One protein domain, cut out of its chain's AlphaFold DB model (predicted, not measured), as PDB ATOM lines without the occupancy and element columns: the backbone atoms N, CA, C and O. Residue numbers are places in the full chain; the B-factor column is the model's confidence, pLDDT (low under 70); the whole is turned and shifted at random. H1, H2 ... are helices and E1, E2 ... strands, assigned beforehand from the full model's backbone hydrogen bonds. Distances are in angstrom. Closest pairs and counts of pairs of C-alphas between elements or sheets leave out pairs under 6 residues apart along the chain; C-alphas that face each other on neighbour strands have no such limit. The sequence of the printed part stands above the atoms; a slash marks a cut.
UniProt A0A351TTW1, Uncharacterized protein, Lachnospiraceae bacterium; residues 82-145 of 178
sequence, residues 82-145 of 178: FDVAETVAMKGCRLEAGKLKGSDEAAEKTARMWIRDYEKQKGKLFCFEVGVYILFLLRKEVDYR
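AT A GLANCE: This is residues 82 to 145 of the 178 residues of an uncharacterized protein of Lachnospiraceae bacterium (UniProt A0A351TTW1). A small antiparallel sheet, E1-E2-E3, makes one end; the helical hairpin H1 and H2 packs on one face, its turn away from the sheet, and residues 138 to 145 fold back. The printed part has 64 residues: three strands, then two helices, class mixed. It is compact, radius of gyration of the C-alphas 10.8 A, spanning 28 by 20 by 18 A.

IN THESE COORDINATES: E1, residues 88 to 90, begins at C-alpha 88 (179.675, 176.512, 179.123) and measures 6.5 A. E2, residues 93 to 96, measures 9.7 A; E3, residues 99 to 102, 10.0 A. H1, residues 104 to 119, measures 22.4 A; H2, residues 125 to 137, measures 18.4 A and ends at C-alpha 137 (168.553, 176.928, 170.355).

HOW THE PARTS SIT: E1, E2 and E3 form a meander, each strand the antiparallel neighbour of the one before; N 88 and O 95 are 2.8 A apart, N 94 and O 101 2.9 A. H1 and H2 touch, closest C-alphas Ala 111 and Gly 131, 3.9 A, at a steep tilt of 38 degrees, opposite ways. In both, every O i to N i+4 pair is within hydrogen-bond range.

THE WHOLE: The printed part has no cut, its links are tight, and no printed residue is under 70 in pLDDT.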
ATOM      1  N   PHE A  82     173.672 167.817 182.227       89.88
ATOM      2  CA  PHE A  82     173.738 169.223 181.860       89.88
ATOM      3  C   PHE A  82     172.532 169.981 182.430       89.88
ATOM      4  O   PHE A  82     171.388 169.648 182.122       89.88
ATOM      5  N   ASP A  83     172.799 171.019 183.221       87.81
ATOM      6  CA  ASP A  83     171.796 171.985 183.667       87.81
ATOM      7  C   ASP A  83     171.883 173.264 182.820       87.81
ATOM      8  O   ASP A  83     172.955 173.833 182.610       87.81
ATOM      9  N   VAL A  84     170.735 173.741 182.337       85.88
ATOM     10  CA  VAL A  84     170.618 174.938 181.494       85.88
ATOM     11  C   VAL A  84     171.125 176.214 182.180       85.88
ATOM     12  O   VAL A  84     171.543 177.163 181.508       85.88
ATOM     13  N   ALA A  85     171.130 176.240 183.516       87.69
ATOM     14  CA  ALA A  85     171.694 177.329 184.305       87.69
ATOM     15  C   ALA A  85     173.235 177.370 184.257       87.69
ATOM     16  O   ALA A  85     173.837 178.382 184.630       87.69
ATOM     17  N   GLU A  86     173.893 176.303 183.796       89.19
ATOM     18  CA  GLU A  86     175.348 176.248 183.709       89.19
ATOM     19  C   GLU A  86     175.920 177.226 182.680       89.19
ATOM     20  O   GLU A  86     175.323 177.567 181.656       89.19
ATOM     21  N   THR A  87     177.156 177.653 182.947       93.69
ATOM     22  CA  THR A  87     177.951 178.404 181.978       93.69
ATOM     23  C   THR A  87     178.932 177.475 181.274       93.69
ATOM     24  O   THR A  87     179.877 176.978 181.889       93.69
ATOM     25  N   VAL A  88     178.767 177.304 179.962       94.12
ATOM     26  CA  VAL A  88     179.675 176.512 179.123       94.12
ATOM     27  C   VAL A  88     180.464 177.442 178.209       94.12
ATOM     28  O   VAL A  88     179.951 177.971 177.221       94.12
ATOM     29  N   ALA A  89     181.741 177.641 178.532       94.00
ATOM     30  CA  ALA A  89     182.650 178.434 177.713       94.00
ATOM     31  C   ALA A  89     183.186 177.615 176.528       94.00
ATOM     32  O   ALA A  89     183.738 176.526 176.696       94.00
ATOM     33  N   MET A  90     183.067 178.169 175.324       93.69
ATOM     34  CA  MET A  90     183.559 177.586 174.080       93.69
ATOM     35  C   MET A  90     184.464 178.592 173.364       93.69
ATOM     36  O   MET A  90     184.557 179.771 173.711       93.69
ATOM     37  N   LYS A  91     185.181 178.143 172.335       90.06
ATOM     38  CA  LYS A  91     186.022 179.057 171.560       90.06
ATOM     39  C   LYS A  91     185.138 180.006 170.740       90.06
ATOM     40  O   LYS A  91     184.555 179.587 169.747       90.06
ATOM     41  N   GLY A  92     185.101 181.283 171.122       89.94
ATOM     42  CA  GLY A  92     184.378 182.338 170.395       89.94
ATOM     43  C   GLY A  92     182.901 182.501 170.771       89.94
ATOM     44  O   GLY A  92     182.220 183.349 170.197       89.94
ATOM     45  N   CYS A  93     182.404 181.722 171.729       94.44
ATOM     46  CA  CYS A  93     181.051 181.842 172.264       94.44
ATOM     47  C   CYS A  93     180.975 181.242 173.673       94.44
ATOM     48  O   CYS A  93     181.890 180.556 174.132       94.44
ATOM     49  N   ARG A  94     179.877 181.495 174.373       96.00
ATOM     50  CA  ARG A  94     179.541 180.824 175.628       96.00
ATOM     51  C   ARG A  94     178.042 180.603 175.707       96.00
ATOM     52  O   ARG A  94     177.278 181.450 175.247       96.00
ATOM     53  N   LEU A  95     177.652 179.490 176.304       95.44
ATOM     54  CA  LEU A  95     176.298 179.293 176.794       95.44
ATOM     55  C   LEU A  95     176.249 179.789 178.239       95.44
ATOM     56  O   LEU A  95     177.134 179.439 179.017       95.44
ATOM     57  N   GLU A  96     175.289 180.641 178.578       93.88
ATOM     58  CA  GLU A  96     175.151 181.233 179.910       93.88
ATOM     59  C   GLU A  96     173.669 181.502 180.189       93.88
ATOM     60  O   GLU A  96     173.033 182.227 179.421       93.88
ATOM     61  N   ALA A  97     173.140 180.934 181.279       89.31
ATOM     62  CA  ALA A  97     171.727 181.040 181.661       89.31
ATOM     63  C   ALA A  97     170.776 180.667 180.505       89.31
ATOM     64  O   ALA A  97     169.887 181.431 180.140       89.31
ATOM     65  N   GLY A  98     171.047 179.529 179.855       89.88
ATOM     66  CA  GLY A  98     170.290 179.038 178.700       89.88
ATOM     67  C   GLY A  98     170.383 179.874 177.421       89.88
ATOM     68  O   GLY A  98     169.794 179.507 176.412       89.88
ATOM     69  N   LYS A  99     171.155 180.966 177.402       92.94
ATOM     70  CA  LYS A  99     171.323 181.808 176.210       92.94
ATOM     71  C   LYS A  99     172.712 181.665 175.617       92.94
ATOM     72  O   LYS A  99     173.720 181.607 176.326       92.94
ATOM     73  N   LEU A 100     172.773 181.655 174.289       95.19
ATOM     74  CA  LEU A 100     174.036 181.697 173.571       95.19
ATOM     75  C   LEU A 100     174.515 183.149 173.442       95.19
ATOM     76  O   LEU A 100     173.775 184.032 173.021       95.19
ATOM     77  N   LYS A 101     175.775 183.398 173.803       95.56
ATOM     78  CA  LYS A 101     176.447 184.691 173.630       95.56
ATOM     79  C   LYS A 101     177.699 184.502 172.776       95.56
ATOM     80  O   LYS A 101     178.572 183.706 173.132       95.56
ATOM     81  N   GLY A 102     177.836 185.268 171.695       94.25
ATOM     82  CA  GLY A 102     178.985 185.210 170.782       94.25
ATOM     83  C   GLY A 102     178.593 184.750 169.379       94.25
ATOM     84  O   GLY A 102     177.530 185.124 168.904       94.25
ATOM     85  N   SER A 103     179.464 183.992 168.703       96.75
ATOM     86  CA  SER A 103     179.199 183.503 167.337       96.75
ATOM     87  C   SER A 103     178.379 182.212 167.328       96.75
ATOM     88  O   SER A 103     178.832 181.177 167.832       96.75
ATOM     89  N   ASP A 104     177.229 182.271 166.661       96.44
ATOM     90  CA  ASP A 104     176.354 181.128 166.392       96.44
ATOM     91  C   ASP A 104     177.058 180.069 165.538       96.44
ATOM     92  O   ASP A 104     176.953 178.874 165.813       96.44
ATOM     93  N   GLU A 105     177.863 180.477 164.553       96.62
ATOM     94  CA  GLU A 105     178.615 179.547 163.705       96.62
ATOM     95  C   GLU A 105     179.673 178.779 164.507       96.62
ATOM     96  O   GLU A 105     179.894 177.582 164.291       96.62
ATOM     97  N   ALA A 106     180.343 179.455 165.447       95.94
ATOM     98  CA  ALA A 106     181.309 178.822 166.336       95.94
ATOM     99  C   ALA A 106     180.629 177.830 167.293       95.94
ATOM    100  O   ALA A 106     181.168 176.740 167.535       95.94
ATOM    101  N   ALA A 107     179.442 178.180 167.794       97.19
ATOM    102  CA  ALA A 107     178.638 177.328 168.658       97.19
ATOM    103  C   ALA A 107     178.124 176.094 167.909       97.19
ATOM    104  O   ALA A 107     178.370 174.973 168.355       97.19
ATOM    105  N   GLU A 108     177.527 176.272 166.725       97.38
ATOM    106  CA  GLU A 108     177.064 175.174 165.869       97.38
ATOM    107  C   GLU A 108     178.215 174.208 165.558       97.38
ATOM    108  O   GLU A 108     178.084 172.989 165.713       97.38
ATOM    109  N   LYS A 109     179.378 174.737 165.158       97.00
ATOM    110  CA  LYS A 109     180.555 173.914 164.854       97.00
ATOM    111  C   LYS A 109     181.008 173.094 166.064       97.00
ATOM    112  O   LYS A 109     181.358 171.922 165.904       97.00
ATOM    113  N   THR A 110     181.010 173.698 167.251       96.94
ATOM    114  CA  THR A 110     181.390 173.025 168.503       96.94
ATOM    115  C   THR A 110     180.372 171.950 168.881       96.94
ATOM    116  O   THR A 110     180.756 170.810 169.135       96.94
ATOM    117  N   ALA A 111     179.083 172.272 168.814       97.06
ATOM    118  CA  ALA A 111     177.989 171.358 169.112       97.06
ATOM    119  C   ALA A 111     178.008 170.115 168.210       97.06
ATOM    120  O   ALA A 111     177.995 168.982 168.697       97.06
ATOM    121  N   ARG A 112     178.148 170.304 166.889       96.81
ATOM    122  CA  ARG A 112     178.256 169.187 165.933       96.81
ATOM    123  C   ARG A 112     179.493 168.327 166.178       96.81
ATOM    124  O   ARG A 112     179.439 167.111 165.996       96.81
ATOM    125  N   MET A 113     180.612 168.937 166.572       95.94
ATOM    126  CA  MET A 113     181.823 168.198 166.933       95.94
ATOM    127  C   MET A 113     181.580 167.312 168.159       95.94
ATOM    128  O   MET A 113     181.897 166.127 168.097       95.94
ATOM    129  N   TRP A 114     180.981 167.848 169.226       95.94
ATOM    130  CA  TRP A 114     180.690 167.085 170.441       95.94
ATOM    131  C   TRP A 114     179.726 165.926 170.211       95.94
ATOM    132  O   TRP A 114     180.010 164.819 170.669       95.94
ATOM    133  N   ILE A 115     178.654 166.137 169.444       95.06
ATOM    134  CA  ILE A 115     177.718 165.061 169.085       95.06
ATOM    135  C   ILE A 115     178.447 163.965 168.304       95.06
ATOM    136  O   ILE A 115     178.392 162.794 168.673       95.06
ATOM    137  N   ARG A 116     179.228 164.333 167.282       94.06
ATOM    138  CA  ARG A 116     180.000 163.368 166.485       94.06
ATOM    139  C   ARG A 116     181.034 162.605 167.317       94.06
ATOM    140  O   ARG A 116     181.296 161.430 167.051       94.06
ATOM    141  N   ASP A 117     181.679 163.263 168.274       93.50
ATOM    142  CA  ASP A 117     182.662 162.617 169.140       93.50
ATOM    143  C   ASP A 117     181.973 161.650 170.111       93.50
ATOM    144  O   ASP A 117     182.481 160.546 170.329       93.50
ATOM    145  N   TYR A 118     180.790 162.002 170.621       91.56
ATOM    146  CA  TYR A 118     179.941 161.108 171.410       91.56
ATOM    147  C   TYR A 118     179.502 159.872 170.611       91.56
ATOM    148  O   TYR A 118     179.702 158.747 171.069       91.56
ATOM    149  N   GLU A 119     179.028 160.045 169.372       89.56
ATOM    150  CA  GLU A 119     178.667 158.933 168.474       89.56
ATOM    151  C   GLU A 119     179.827 157.953 168.247       89.56
ATOM    152  O   GLU A 119     179.630 156.742 168.124       89.56
ATOM    153  N   LYS A 120     181.056 158.477 168.195       88.44
ATOM    154  CA  LYS A 120     182.288 157.695 168.028       88.44
ATOM    155  C   LYS A 120     182.837 157.136 169.342       88.44
ATOM    156  O   LYS A 120     183.954 156.623 169.333       88.44
ATOM    157  N   GLN A 121     182.090 157.241 170.445       82.94
ATOM    158  CA  GLN A 121     182.484 156.815 171.795       82.94
ATOM    159  C   GLN A 121     183.769 157.495 172.303       82.94
ATOM    160  O   GLN A 121     184.513 156.937 173.106       82.94
ATOM    161  N   LYS A 122     184.052 158.706 171.811       78.00
ATOM    162  CA  LYS A 122     185.190 159.543 172.226       78.00
ATOM    163  C   LYS A 122     184.759 160.743 173.072       78.00
ATOM    164  O   LYS A 122     185.599 161.353 173.726       78.00
ATOM    165  N   GLY A 123     183.476 161.096 173.025       79.75
ATOM    166  CA  GLY A 123     182.871 162.198 173.766       79.75
ATOM    167  C   GLY A 123     182.160 161.739 175.038       79.75
ATOM    168  O   GLY A 123     181.800 160.574 175.183       79.75
ATOM    169  N   LYS A 124     181.942 162.683 175.956       89.38
ATOM    170  CA  LYS A 124     181.162 162.480 177.186       89.38
ATOM    171  C   LYS A 124     179.691 162.809 176.942       89.38
ATOM    172  O   LYS A 124     179.399 163.672 176.115       89.38
ATOM    173  N   LEU A 125     178.795 162.181 177.706       91.00
ATOM    174  CA  LEU A 125     177.358 162.437 177.609       91.00
ATOM    175  C   LEU A 125     177.012 163.916 177.845       91.00
ATOM    176  O   LEU A 125     176.293 164.494 177.045       91.00
ATOM    177  N   PHE A 126     177.646 164.560 178.827       92.75
ATOM    178  CA  PHE A 126     177.504 166.000 179.066       92.75
ATOM    179  C   PHE A 126     177.748 166.851 177.803       92.75
ATOM    180  O   PHE A 126     176.950 167.709 177.449       92.75
ATOM    181  N   CYS A 127     178.830 166.591 177.060       93.94
ATOM    182  CA  CYS A 127     179.129 167.334 175.830       93.94
ATOM    183  C   CYS A 127     178.079 167.095 174.737       93.94
ATOM    184  O   CYS A 127     177.780 168.002 173.960       93.94
ATOM    185  N   PHE A 128     177.537 165.878 174.663       94.62
ATOM    186  CA  PHE A 128     176.427 165.562 173.771       94.62
ATOM    187  C   PHE A 128     175.168 166.345 174.159       94.62
ATOM    188  O   PHE A 128     174.575 166.985 173.296       94.62
ATOM    189  N   GLU A 129     174.813 166.348 175.444       95.81
ATOM    190  CA  GLU A 129     173.656 167.062 175.988       95.81
ATOM    191  C   GLU A 129     173.717 168.559 175.663       95.81
ATOM    192  O   GLU A 129     172.786 169.104 175.061       95.81
ATOM    193  N   VAL A 130     174.851 169.201 175.959       96.19
ATOM    194  CA  VAL A 130     175.081 170.613 175.622       96.19
ATOM    195  C   VAL A 130     175.017 170.830 174.108       96.19
ATOM    196  O   VAL A 130     174.422 171.798 173.639       96.19
ATOM    197  N   GLY A 131     175.618 169.933 173.320       96.44
ATOM    198  CA  GLY A 131     175.612 170.031 171.863       96.44
ATOM    199  C   GLY A 131     174.199 169.990 171.282       96.44
ATOM    200  O   GLY A 131     173.862 170.810 170.432       96.44
ATOM    201  N   VAL A 132     173.353 169.077 171.759       97.19
ATOM    202  CA  VAL A 132     171.945 169.002 171.351       97.19
ATOM    203  C   VAL A 132     171.203 170.274 171.753       97.19
ATOM    204  O   VAL A 132     170.532 170.854 170.904       97.19
ATOM    205  N   TYR A 133     171.383 170.755 172.985       97.50
ATOM    206  CA  TYR A 133     170.758 171.997 173.448       97.50
ATOM    207  C   TYR A 133     171.114 173.199 172.557       97.50
ATOM    208  O   TYR A 133     170.225 173.906 172.084       97.50
ATOM    209  N   ILE A 134     172.399 173.376 172.229       97.31
ATOM    210  CA  ILE A 134     172.861 174.440 171.321       97.31
ATOM    211  C   ILE A 134     172.227 174.310 169.932       97.31
ATOM    212  O   ILE A 134     171.817 175.314 169.351       97.31
ATOM    213  N   LEU A 135     172.151 173.100 169.369       97.75
ATOM    214  CA  LEU A 135     171.544 172.922 168.048       97.75
ATOM    215  C   LEU A 135     170.051 173.260 168.059       97.75
ATOM    216  O   LEU A 135     169.595 173.909 167.121       97.75
ATOM    217  N   PHE A 136     169.318 172.900 169.114       96.69
ATOM    218  CA  PHE A 136     167.912 173.285 169.252       96.69
ATOM    219  C   PHE A 136     167.741 174.799 169.405       96.69
ATOM    220  O   PHE A 136     166.920 175.374 168.691       96.69
ATOM    221  N   LEU A 137     168.560 175.462 170.233       95.50
ATOM    222  CA  LEU A 137     168.553 176.928 170.355       95.50
ATOM    223  C   LEU A 137     168.748 177.618 168.999       95.50
ATOM    224  O   LEU A 137     168.064 178.582 168.673       95.50
ATOM    225  N   LEU A 138     169.662 177.092 168.182       95.69
ATOM    226  CA  LEU A 138     169.959 177.608 166.843       95.69
ATOM    227  C   LEU A 138     168.975 177.126 165.762       95.69
ATOM    228  O   LEU A 138     169.210 177.364 164.573       95.69
ATOM    229  N   ARG A 139     167.902 176.420 166.149       95.12
ATOM    230  CA  ARG A 139     166.901 175.815 165.252       95.12
ATOM    231  C   ARG A 139     167.540 174.945 164.162       95.12
ATOM    232  O   ARG A 139     167.160 174.987 162.991       95.12
ATOM    233  N   LYS A 140     168.565 174.178 164.537       96.00
ATOM    234  CA  LYS A 140     169.296 173.250 163.669       96.00
ATOM    235  C   LYS A 140     168.873 171.815 163.938       96.00
ATOM    236  O   LYS A 140     168.673 171.402 165.075       96.00
ATOM    237  N   GLU A 141     168.841 171.025 162.874       91.31
ATOM    238  CA  GLU A 141     168.548 169.599 162.968       91.31
ATOM    239  C   GLU A 141     169.657 168.819 163.691       91.31
ATOM    240  O   GLU A 141     170.862 169.047 163.482       91.31
ATOM    241  N   VAL A 142     169.222 167.835 164.482       91.50
ATOM    242  CA  VAL A 142     170.062 166.836 165.148       91.50
ATOM    243  C   VAL A 142     169.834 165.473 164.494       91.50
ATOM    244  O   VAL A 142     168.704 165.003 164.381       91.50
ATOM    245  N   ASP A 143     170.914 164.820 164.068       87.69
ATOM    246  CA  ASP A 143     170.849 163.514 163.413       87.69
ATOM    247  C   ASP A 143     170.902 162.365 164.428       87.69
ATOM    248  O   ASP A 143     171.965 161.997 164.922       87.69
ATOM    249  N   TYR A 144     169.757 161.738 164.696       86.81
ATOM    250  CA  TYR A 144     169.653 160.595 165.610       86.81
ATOM    251  C   TYR A 144     169.861 159.223 164.941       86.81
ATOM    252  O   TYR A 144     169.666 158.181 165.573       86.81
ATOM    253  N   ARG A 145     170.306 159.155 163.675       86.00
ATOM    254  CA  ARG A 145     170.508 157.869 162.968       86.00
ATOM    255  C   ARG A 145     171.525 156.949 163.649       86.00
ATOM    256  O   ARG A 145     171.491 155.736 163.421       86.00
TER     257      ARG A 145